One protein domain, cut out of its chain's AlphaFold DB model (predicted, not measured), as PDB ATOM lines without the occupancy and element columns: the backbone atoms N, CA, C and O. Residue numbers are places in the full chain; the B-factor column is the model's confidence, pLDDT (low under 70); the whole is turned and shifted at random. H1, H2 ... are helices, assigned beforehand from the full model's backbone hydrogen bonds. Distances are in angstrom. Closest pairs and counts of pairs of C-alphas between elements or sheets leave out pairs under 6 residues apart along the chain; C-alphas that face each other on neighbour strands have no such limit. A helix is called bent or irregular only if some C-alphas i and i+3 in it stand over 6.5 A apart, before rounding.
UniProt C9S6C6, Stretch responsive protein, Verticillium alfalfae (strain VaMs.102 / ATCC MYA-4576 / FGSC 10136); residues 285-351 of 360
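What this domain is: This is residues 285 to 351 of the 360 residues of the protein "Stretch responsive protein" of Verticillium alfalfae (strain VaMs.102 / ATCC MYA-4576 / FGSC 10136) (UniProt C9S6C6). A long helix, H3, and a shorter one, H1, lie side by side and run opposite ways, with the short helix H2 turned steeply at the far end of H1. Beyond H2 a long looping stretch with no named element, residues 305 to 331, makes one end of the rod and leads back to H3, whose last residues lie at the other end. The printed part has 67 residues, with three named helices in the order H1, H2, H3 and no named strand; its class is all helix. It is loose, with a radius of gyration of the C-alphas of 14.2 A, and spans 48 by 18 by 17 A.

How they stand to each other: H3, residues 332 to 350, touches H1, residues 285 to 294, with its residues 342 to 346 alone. The closest C-alphas of the two, those of Gln 286 and Leu 345, are 6.2 A apart. H1 and H3 run opposite ways at a shallow tilt of 12 degrees. H3 only just touches H2, residues 297 to 304, with 3 pairs of C-alphas within 8 A, using its residues 334 to 338 alone; the closest C-alphas are those of Glu 298 and Val 334, 7.6 A apart. The lines of H2 and H3 are about perpendicular, at 80 degrees. H1 and H2 are close but not clearly touching, with the C-alphas of Val 294 and Glu 300 closest at 7.0 A; they run the same way at a steep tilt of 69.9 degrees, only just short of about perpendicular. Every O i to N i+4 pair is within hydrogen-bond range in H1 and H2, and 10 of 15 are in H3.

Where its parts are: H3 measures 29.0 A, from C-alpha 332 at (-41.877, 31.504, 6.219) to C-alpha 350 at (-17.317, 25.471, -7.988). It is only just irregular: C-alphas 333 and 336 are 6.7 A apart. H1 begins with C-alpha 285 at (-26.803, 29.280, -17.924) and measures 14.2 A; H2 measures 10.7 A.

The domain as a whole: The C-alphas of Gly 312 and Cys 351, the two farthest apart, are 48.9 A apart. The link from H1 to H2 is tight; that from H2 to H3, 27 residues, is long. The printed part has no cut. Its mean pLDDT is 83.6, and residues 346 to 351 are under 70.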
ATOM      1  N   ASP A 285     -25.633  30.110 -18.240       88.19
ATOM      2  CA  ASP A 285     -26.803  29.280 -17.924       88.19
ATOM      3  C   ASP A 285     -27.224  29.417 -16.456       88.19
ATOM      4  O   ASP A 285     -28.403  29.597 -16.141       88.19
ATOM      5  N   GLN A 286     -26.256  29.409 -15.531       86.44
ATOM      6  CA  GLN A 286     -26.527  29.619 -14.106       86.44
ATOM      7  C   GLN A 286     -27.051  31.022 -13.828       86.44
ATOM      8  O   GLN A 286     -27.941  31.195 -12.997       86.44
ATOM      9  N   ARG A 287     -26.521  32.035 -14.514       89.88
ATOM     10  CA  ARG A 287     -26.989  33.416 -14.400       89.88
ATOM     11  C   ARG A 287     -28.417  33.549 -14.919       89.88
ATOM     12  O   ARG A 287     -29.223  34.213 -14.269       89.88
ATOM     13  N   ALA A 288     -28.742  32.920 -16.046       90.56
ATOM     14  CA  ALA A 288     -30.090  32.891 -16.599       90.56
ATOM     15  C   ALA A 288     -31.069  32.184 -15.646       90.56
ATOM     16  O   ALA A 288     -32.111  32.747 -15.306       90.56
ATOM     17  N   ALA A 289     -30.698  31.008 -15.130       90.00
ATOM     18  CA  ALA A 289     -31.484  30.271 -14.143       90.00
ATOM     19  C   ALA A 289     -31.673  31.065 -12.838       90.00
ATOM     20  O   ALA A 289     -32.788  31.156 -12.329       90.00
ATOM     21  N   TYR A 290     -30.615  31.708 -12.334       90.19
ATOM     22  CA  TYR A 290     -30.665  32.573 -11.154       90.19
ATOM     23  C   TYR A 290     -31.615  33.754 -11.360       90.19
ATOM     24  O   TYR A 290     -32.482  33.994 -10.522       90.19
ATOM     25  N   LYS A 291     -31.499  34.475 -12.484       90.38
ATOM     26  CA  LYS A 291     -32.391  35.598 -12.812       90.38
ATOM     27  C   LYS A 291     -33.847  35.140 -12.907       90.38
ATOM     28  O   LYS A 291     -34.719  35.796 -12.343       90.38
ATOM     29  N   ARG A 292     -34.105  34.004 -13.567       90.38
ATOM     30  CA  ARG A 292     -35.448  33.418 -13.678       90.38
ATOM     31  C   ARG A 292     -36.017  33.044 -12.313       90.38
ATOM     32  O   ARG A 292     -37.187  33.302 -12.065       90.38
ATOM     33  N   PHE A 293     -35.199  32.454 -11.444       90.56
ATOM     34  CA  PHE A 293     -35.617  32.058 -10.105       90.56
ATOM     35  C   PHE A 293     -35.931  33.279  -9.235       90.56
ATOM     36  O   PHE A 293     -37.029  33.388  -8.710       90.56
ATOM     37  N   VAL A 294     -35.017  34.252  -9.158       89.38
ATOM     38  CA  VAL A 294     -35.215  35.481  -8.366       89.38
ATOM     39  C   VAL A 294     -36.414  36.302  -8.851       89.38
ATOM     40  O   VAL A 294     -37.057  36.955  -8.037       89.38
ATOM     41  N   GLY A 295     -36.740  36.249 -10.146       88.06
ATOM     42  CA  GLY A 295     -37.912  36.916 -10.717       88.06
ATOM     43  C   GLY A 295     -39.258  36.240 -10.427       88.06
ATOM     44  O   GLY A 295     -40.286  36.758 -10.858       88.06
ATOM     45  N   GLN A 296     -39.293  35.094  -9.738       89.81
ATOM     46  CA  GLN A 296     -40.557  34.446  -9.383       89.81
ATOM     47  C   GLN A 296     -41.355  35.298  -8.374       89.81
ATOM     48  O   GLN A 296     -40.759  35.879  -7.461       89.81
ATOM     49  N   PRO A 297     -42.702  35.330  -8.467       84.69
ATOM     50  CA  PRO A 297     -43.552  36.149  -7.592       84.69
ATOM     51  C   PRO A 297     -43.322  35.886  -6.100       84.69
ATOM     52  O   PRO A 297     -43.364  36.799  -5.280       84.69
ATOM     53  N   GLU A 298     -43.037  34.633  -5.752       84.38
ATOM     54  CA  GLU A 298     -42.766  34.190  -4.386       84.38
ATOM     55  C   GLU A 298     -41.509  34.855  -3.800       84.38
ATOM     56  O   GLU A 298     -41.497  35.265  -2.640       84.38
ATOM     57  N   LEU A 299     -40.453  35.003  -4.604       86.62
ATOM     58  CA  LEU A 299     -39.193  35.626  -4.197       86.62
ATOM     59  C   LEU A 299     -39.278  37.146  -4.195       86.62
ATOM     60  O   LEU A 299     -38.727  37.788  -3.301       86.62
ATOM     61  N   GLU A 300     -40.010  37.724  -5.140       84.62
ATOM     62  CA  GLU A 300     -40.274  39.158  -5.143       84.62
ATOM     63  C   GLU A 300     -41.113  39.572  -3.919       84.62
ATOM     64  O   GLU A 300     -40.835  40.587  -3.268       84.62
ATOM     65  N   LEU A 301     -42.059  38.721  -3.508       83.06
ATOM     66  CA  LEU A 301     -42.754  38.869  -2.236       83.06
ATOM     67  C   LEU A 301     -41.755  38.857  -1.073       83.06
ATOM     68  O   LEU A 301     -41.713  39.830  -0.321       83.06
ATOM     69  N   LEU A 302     -40.896  37.830  -0.962       86.81
ATOM     70  CA  LEU A 302     -39.876  37.729   0.097       86.81
ATOM     71  C   LEU A 302     -38.991  38.985   0.207       86.81
ATOM     72  O   LEU A 302     -38.680  39.417   1.319       86.81
ATOM     73  N   ARG A 303     -38.617  39.603  -0.922       85.69
ATOM     74  CA  ARG A 303     -37.811  40.840  -0.954       85.69
ATOM     75  C   ARG A 303     -38.547  42.036  -0.357       85.69
ATOM     76  O   ARG A 303     -37.924  42.882   0.284       85.69
ATOM     77  N   THR A 304     -39.862  42.101  -0.536       86.38
ATOM     78  CA  THR A 304     -40.689  43.239  -0.117       86.38
ATOM     79  C   THR A 304     -41.342  43.064   1.255       86.38
ATOM     80  O   THR A 304     -41.832  44.048   1.809       86.38
ATOM     81  N   LEU A 305     -41.287  41.873   1.867       86.38
ATOM     82  CA  LEU A 305     -41.887  41.593   3.186       86.38
ATOM     83  C   LEU A 305     -41.433  42.538   4.304       86.38
ATOM     84  O   LEU A 305     -42.176  42.748   5.267       86.38
ATOM     85  N   SER A 306     -40.215  43.076   4.198       85.69
ATOM     86  CA  SER A 306     -39.642  43.997   5.187       85.69
ATOM     87  C   SER A 306     -40.262  45.392   5.147       85.69
ATOM     88  O   SER A 306     -40.163  46.119   6.138       85.69
ATOM     89  N   ASN A 307     -40.896  45.753   4.030       88.94
ATOM     90  CA  ASN A 307     -41.502  47.060   3.822       88.94
ATOM     91  C   ASN A 307     -42.812  47.184   4.612       88.94
ATOM     92  O   ASN A 307     -43.423  46.185   5.006       88.94
ATOM     93  N   LEU A 308     -43.254  48.420   4.843       88.44
ATOM     94  CA  LEU A 308     -44.546  48.695   5.469       88.44
ATOM     95  C   LEU A 308     -45.698  48.285   4.550       88.44
ATOM     96  O   LEU A 308     -45.614  48.390   3.327       88.44
ATOM     97  N   CYS A 309     -46.774  47.792   5.156       88.56
ATOM     98  CA  CYS A 309     -47.964  47.385   4.435       88.56
ATOM     99  C   CYS A 309     -48.786  48.604   4.005       88.56
ATOM    100  O   CYS A 309     -49.050  49.497   4.809       88.56
ATOM    101  N   ALA A 310     -49.239  48.611   2.750       87.50
ATOM    102  CA  ALA A 310     -50.004  49.715   2.169       87.50
ATOM    103  C   ALA A 310     -51.429  49.856   2.742       87.50
ATOM    104  O   ALA A 310     -52.071  50.878   2.545       87.50
ATOM    105  N   CYS A 311     -51.922  48.864   3.492       89.06
ATOM    106  CA  CYS A 311     -53.261  48.880   4.091       89.06
ATOM    107  C   CYS A 311     -53.419  49.833   5.295       89.06
ATOM    108  O   CYS A 311     -54.442  49.790   5.971       89.06
ATOM    109  N   GLY A 312     -52.400  50.637   5.623       83.81
ATOM    110  CA  GLY A 312     -52.450  51.597   6.733       83.81
ATOM    111  C   GLY A 312     -52.290  50.985   8.130       83.81
ATOM    112  O   GLY A 312     -52.356  51.701   9.122       83.81
ATOM    113  N   SER A 313     -52.025  49.680   8.244       85.56
ATOM    114  CA  SER A 313     -51.907  48.988   9.541       85.56
ATOM    115  C   SER A 313     -50.644  49.326  10.346       85.56
ATOM    116  O   SER A 313     -50.505  48.864  11.478       85.56
ATOM    117  N   GLY A 314     -49.677  50.037   9.752       84.62
ATOM    118  CA  GLY A 314     -48.357  50.296  10.346       84.62
ATOM    119  C   GLY A 314     -47.478  49.046  10.515       84.62
ATOM    120  O   GLY A 314     -46.359  49.138  11.016       84.62
ATOM    121  N   LYS A 315     -47.954  47.866  10.095       87.38
ATOM    122  CA  LYS A 315     -47.224  46.594  10.183       87.38
ATOM    123  C   LYS A 315     -46.417  46.341   8.911       87.38
ATOM    124  O   LYS A 315     -46.762  46.813   7.829       87.38
ATOM    125  N   LYS A 316     -45.353  45.544   9.031       89.38
ATOM    126  CA  LYS A 316     -44.605  45.027   7.873       89.38
ATOM    127  C   LYS A 316     -45.492  44.108   7.030       89.38
ATOM    128  O   LYS A 316     -46.317  43.383   7.588       89.38
ATOM    129  N   ARG A 317     -45.287  44.097   5.712       87.06
ATOM    130  CA  ARG A 317     -46.085  43.328   4.737       87.06
ATOM    131  C   ARG A 317     -46.233  41.853   5.119       87.06
ATOM    132  O   ARG A 317     -47.354  41.358   5.202       87.06
ATOM    133  N   GLY A 318     -45.130  41.197   5.493       85.38
ATOM    134  CA  GLY A 318     -45.140  39.782   5.894       85.38
ATOM    135  C   GLY A 318     -45.849  39.452   7.209       85.38
ATOM    136  O   GLY A 318     -46.043  38.283   7.526       85.38
ATOM    137  N   TRP A 319     -46.249  40.464   7.977       86.56
ATOM    138  CA  TRP A 319     -47.033  40.314   9.208       86.56
ATOM    139  C   TRP A 319     -48.426  40.947   9.073       86.56
ATOM    140  O   TRP A 319     -49.086  41.234  10.073       86.56
ATOM    141  N   CYS A 320     -48.852  41.213   7.838       88.19
ATOM    142  CA  CYS A 320     -50.119  41.848   7.516       88.19
ATOM    143  C   CYS A 320     -50.753  41.178   6.285       88.19
ATOM    144  O   CYS A 320     -50.955  39.966   6.303       88.19
ATOM    145  N   CYS A 321     -51.072  41.938   5.234       85.00
ATOM    146  CA  CYS A 321     -51.772  41.449   4.045       85.00
ATOM    147  C   CYS A 321     -50.997  40.362   3.282       85.00
ATOM    148  O   CYS A 321     -51.621  39.490   2.693       85.00
ATOM    149  N   ASP A 322     -49.663  40.363   3.359       82.94
ATOM    150  CA  ASP A 322     -48.791  39.405   2.667       82.94
ATOM    151  C   ASP A 322     -48.233  38.327   3.616       82.94
ATOM    152  O   ASP A 322     -47.136  37.795   3.426       82.94
ATOM    153  N   ALA A 323     -48.965  38.004   4.688       84.25
ATOM    154  CA  ALA A 323     -48.584  36.928   5.603       84.25
ATOM    155  C   ALA A 323     -48.668  35.531   4.952       84.25
ATOM    156  O   ALA A 323     -48.035  34.580   5.421       84.25
ATOM    157  N   ARG A 324     -49.442  35.399   3.869       85.50
ATOM    158  CA  ARG A 324     -49.607  34.164   3.101       85.50
ATOM    159  C   ARG A 324     -49.295  34.404   1.629       85.50
ATOM    160  O   ARG A 324     -49.564  35.473   1.097       85.50
ATOM    161  N   VAL A 325     -48.720  33.388   1.000       83.19
ATOM    162  CA  VAL A 325     -48.467  33.320  -0.444       83.19
ATOM    163  C   VAL A 325     -49.775  32.959  -1.158       83.19
ATOM    164  O   VAL A 325     -50.718  32.502  -0.508       83.19
ATOM    165  N   ALA A 326     -49.840  33.135  -2.479       79.88
ATOM    166  CA  ALA A 326     -51.022  32.837  -3.296       79.88
ATOM    167  C   ALA A 326     -51.597  31.423  -3.057       79.88
ATOM    168  O   ALA A 326     -52.810  31.262  -2.980       79.88
ATOM    169  N   ASP A 327     -50.738  30.429  -2.811       80.62
ATOM    170  CA  ASP A 327     -51.137  29.043  -2.509       80.62
ATOM    171  C   ASP A 327     -51.652  28.831  -1.068       80.62
ATOM    172  O   ASP A 327     -51.765  27.703  -0.592       80.62
ATOM    173  N   GLY A 328     -51.864  29.899  -0.295       80.62
ATOM    174  CA  GLY A 328     -52.326  29.846   1.096       80.62
ATOM    175  C   GLY A 328     -51.260  29.462   2.132       80.62
ATOM    176  O   GLY A 328     -51.522  29.537   3.338       80.62
ATOM    177  N   ARG A 329     -50.046  29.098   1.699       85.94
ATOM    178  CA  ARG A 329     -48.893  28.790   2.566       85.94
ATOM    179  C   ARG A 329     -48.356  30.051   3.256       85.94
ATOM    180  O   ARG A 329     -48.401  31.141   2.694       85.94
ATOM    181  N   SER A 330     -47.795  29.913   4.461       86.62
ATOM    182  CA  SER A 330     -47.064  31.009   5.127       86.62
ATOM    183  C   SER A 330     -45.792  31.354   4.350       86.62
ATOM    184  O   SER A 330     -45.070  30.445   3.932       86.62
ATOM    185  N   TRP A 331     -45.456  32.640   4.230       85.75
ATOM    186  CA  TRP A 331     -44.214  33.082   3.577       85.75
ATOM    187  C   TRP A 331     -42.953  32.458   4.202       85.75
ATOM    188  O   TRP A 331     -41.966  32.217   3.511       85.75
ATOM    189  N   GLN A 332     -42.994  32.127   5.498       88.12
ATOM    190  CA  GLN A 332     -41.877  31.504   6.219       88.12
ATOM    191  C   GLN A 332     -41.515  30.127   5.654       88.12
ATOM    192  O   GLN A 332     -40.341  29.764   5.615       88.12
ATOM    193  N   SER A 333     -42.517  29.383   5.172       86.44
ATOM    194  CA  SER A 333     -42.320  28.058   4.572       86.44
ATOM    195  C   SER A 333     -41.565  28.107   3.241       86.44
ATOM    196  O   SER A 333     -40.988  27.106   2.830       86.44
ATOM    197  N   VAL A 334     -41.523  29.275   2.591       84.94
ATOM    198  CA  VAL A 334     -40.873  29.473   1.288       84.94
ATOM    199  C   VAL A 334     -39.397  29.843   1.434       84.94
ATOM    200  O   VAL A 334     -38.596  29.524   0.560       84.94
ATOM    201  N   ILE A 335     -38.992  30.452   2.555       87.06
ATOM    202  CA  ILE A 335     -37.615  30.940   2.751       87.06
ATOM    203  C   ILE A 335     -36.591  29.816   2.572       87.06
ATOM    204  O   ILE A 335     -35.630  29.965   1.820       87.06
ATOM    205  N   PHE A 336     -36.768  28.703   3.287       85.81
ATOM    206  CA  PHE A 336     -35.756  27.652   3.342       85.81
ATOM    207  C   PHE A 336     -35.592  26.911   2.003       85.81
ATOM    208  O   PHE A 336     -34.450  26.797   1.543       85.81
ATOM    209  N   PRO A 337     -36.677  26.488   1.316       88.00
ATOM    210  CA  PRO A 337     -36.579  25.977  -0.050       88.00
ATOM    211  C   PRO A 337     -35.885  26.963  -0.994       88.00
ATOM    212  O   PRO A 337     -34.949  26.583  -1.693       88.00
ATOM    213  N   SER A 338     -36.256  28.247  -0.954       87.25
ATOM    214  CA  SER A 338     -35.673  29.257  -1.840       87.25
ATOM    215  C   SER A 338     -34.182  29.483  -1.606       87.25
ATOM    216  O   SER A 338     -33.410  29.571  -2.561       87.25
ATOM    217  N   VAL A 339     -33.741  29.523  -0.345       86.88
ATOM    218  CA  VAL A 339     -32.313  29.608  -0.002       86.88
ATOM    219  C   VAL A 339     -31.560  28.365  -0.482       86.88
ATOM    220  O   VAL A 339     -30.468  28.495  -1.034       86.88
ATOM    221  N   THR A 340     -32.146  27.177  -0.329       85.50
ATOM    222  CA  THR A 340     -31.539  25.905  -0.759       85.50
ATOM    223  C   THR A 340     -31.363  25.848  -2.280       85.50
ATOM    224  O   THR A 340     -30.299  25.470  -2.779       85.50
ATOM    225  N   THR A 341     -32.366  26.297  -3.037       86.12
ATOM    226  CA  THR A 341     -32.301  26.374  -4.502       86.12
ATOM    227  C   THR A 341     -31.240  27.373  -4.967       86.12
ATOM    228  O   THR A 341     -30.422  27.048  -5.828       86.12
ATOM    229  N   LEU A 342     -31.172  28.562  -4.352       85.50
ATOM    230  CA  LEU A 342     -30.130  29.554  -4.652       85.50
ATOM    231  C   LEU A 342     -28.720  29.035  -4.353       85.50
ATOM    232  O   LEU A 342     -27.787  29.307  -5.108       85.50
ATOM    233  N   GLN A 343     -28.551  28.281  -3.265       83.69
ATOM    234  CA  GLN A 343     -27.275  27.644  -2.938       83.69
ATOM    235  C   GLN A 343     -26.881  26.604  -3.992       83.69
ATOM    236  O   GLN A 343     -25.730  26.599  -4.422       83.69
ATOM    237  N   SER A 344     -27.834  25.797  -4.459       80.94
ATOM    238  CA  SER A 344     -27.614  24.750  -5.470       80.94
ATOM    239  C   SER A 344     -27.220  25.315  -6.843       80.94
ATOM    240  O   SER A 344     -26.343  24.775  -7.523       80.94
ATOM    241  N   LEU A 345     -27.805  26.453  -7.236       79.44
ATOM    242  CA  LEU A 345     -27.425  27.181  -8.456       79.44
ATOM    243  C   LEU A 345     -25.993  27.738  -8.397       79.44
ATOM    244  O   LEU A 345     -25.371  27.940  -9.438       79.44
ATOM    245  N   ARG A 346     -25.467  27.987  -7.191       68.12
ATOM    246  CA  ARG A 346     -24.117  28.520  -6.968       68.12
ATOM    247  C   ARG A 346     -23.055  27.424  -6.866       68.12
ATOM    248  O   ARG A 346     -21.945  27.602  -7.357       68.12
ATOM    249  N   THR A 347     -23.349  26.308  -6.201       61.56
ATOM    250  CA  THR A 347     -22.364  25.235  -5.966       61.56
ATOM    251  C   THR A 347     -21.961  24.496  -7.237       61.56
ATOM    252  O   THR A 347     -20.817  24.057  -7.333       61.56
ATOM    253  N   THR A 348     -22.837  24.433  -8.239       58.50
ATOM    254  CA  THR A 348     -22.524  23.828  -9.545       58.50
ATOM    255  C   THR A 348     -21.353  24.516 -10.264       58.50
ATOM    256  O   THR A 348     -20.639  23.844 -10.997       58.50
ATOM    257  N   SER A 349     -21.072  25.806 -10.006       51.41
ATOM    258  CA  SER A 349     -19.931  26.530 -10.611       51.41
ATOM    259  C   SER A 349     -18.581  26.135 -10.000       51.41
ATOM    260  O   SER A 349     -17.565  26.106 -10.694       51.41
ATOM    261  N   CYS A 350     -18.554  25.821  -8.697       48.91
ATOM    262  CA  CYS A 350     -17.317  25.471  -7.988       48.91
ATOM    263  C   CYS A 350     -16.735  24.134  -8.462       48.91
ATOM    264  O   CYS A 350     -15.517  23.984  -8.503       48.91
ATOM    265  N   CYS A 351     -17.584  23.171  -8.833       49.31
ATOM    266  CA  CYS A 351     -17.143  21.853  -9.295       49.31
ATOM    267  C   CYS A 351     -16.488  21.885 -10.687       49.31
ATOM    268  O   CYS A 351     -15.717  20.989 -11.011       49.31
TER     269      CYS A 351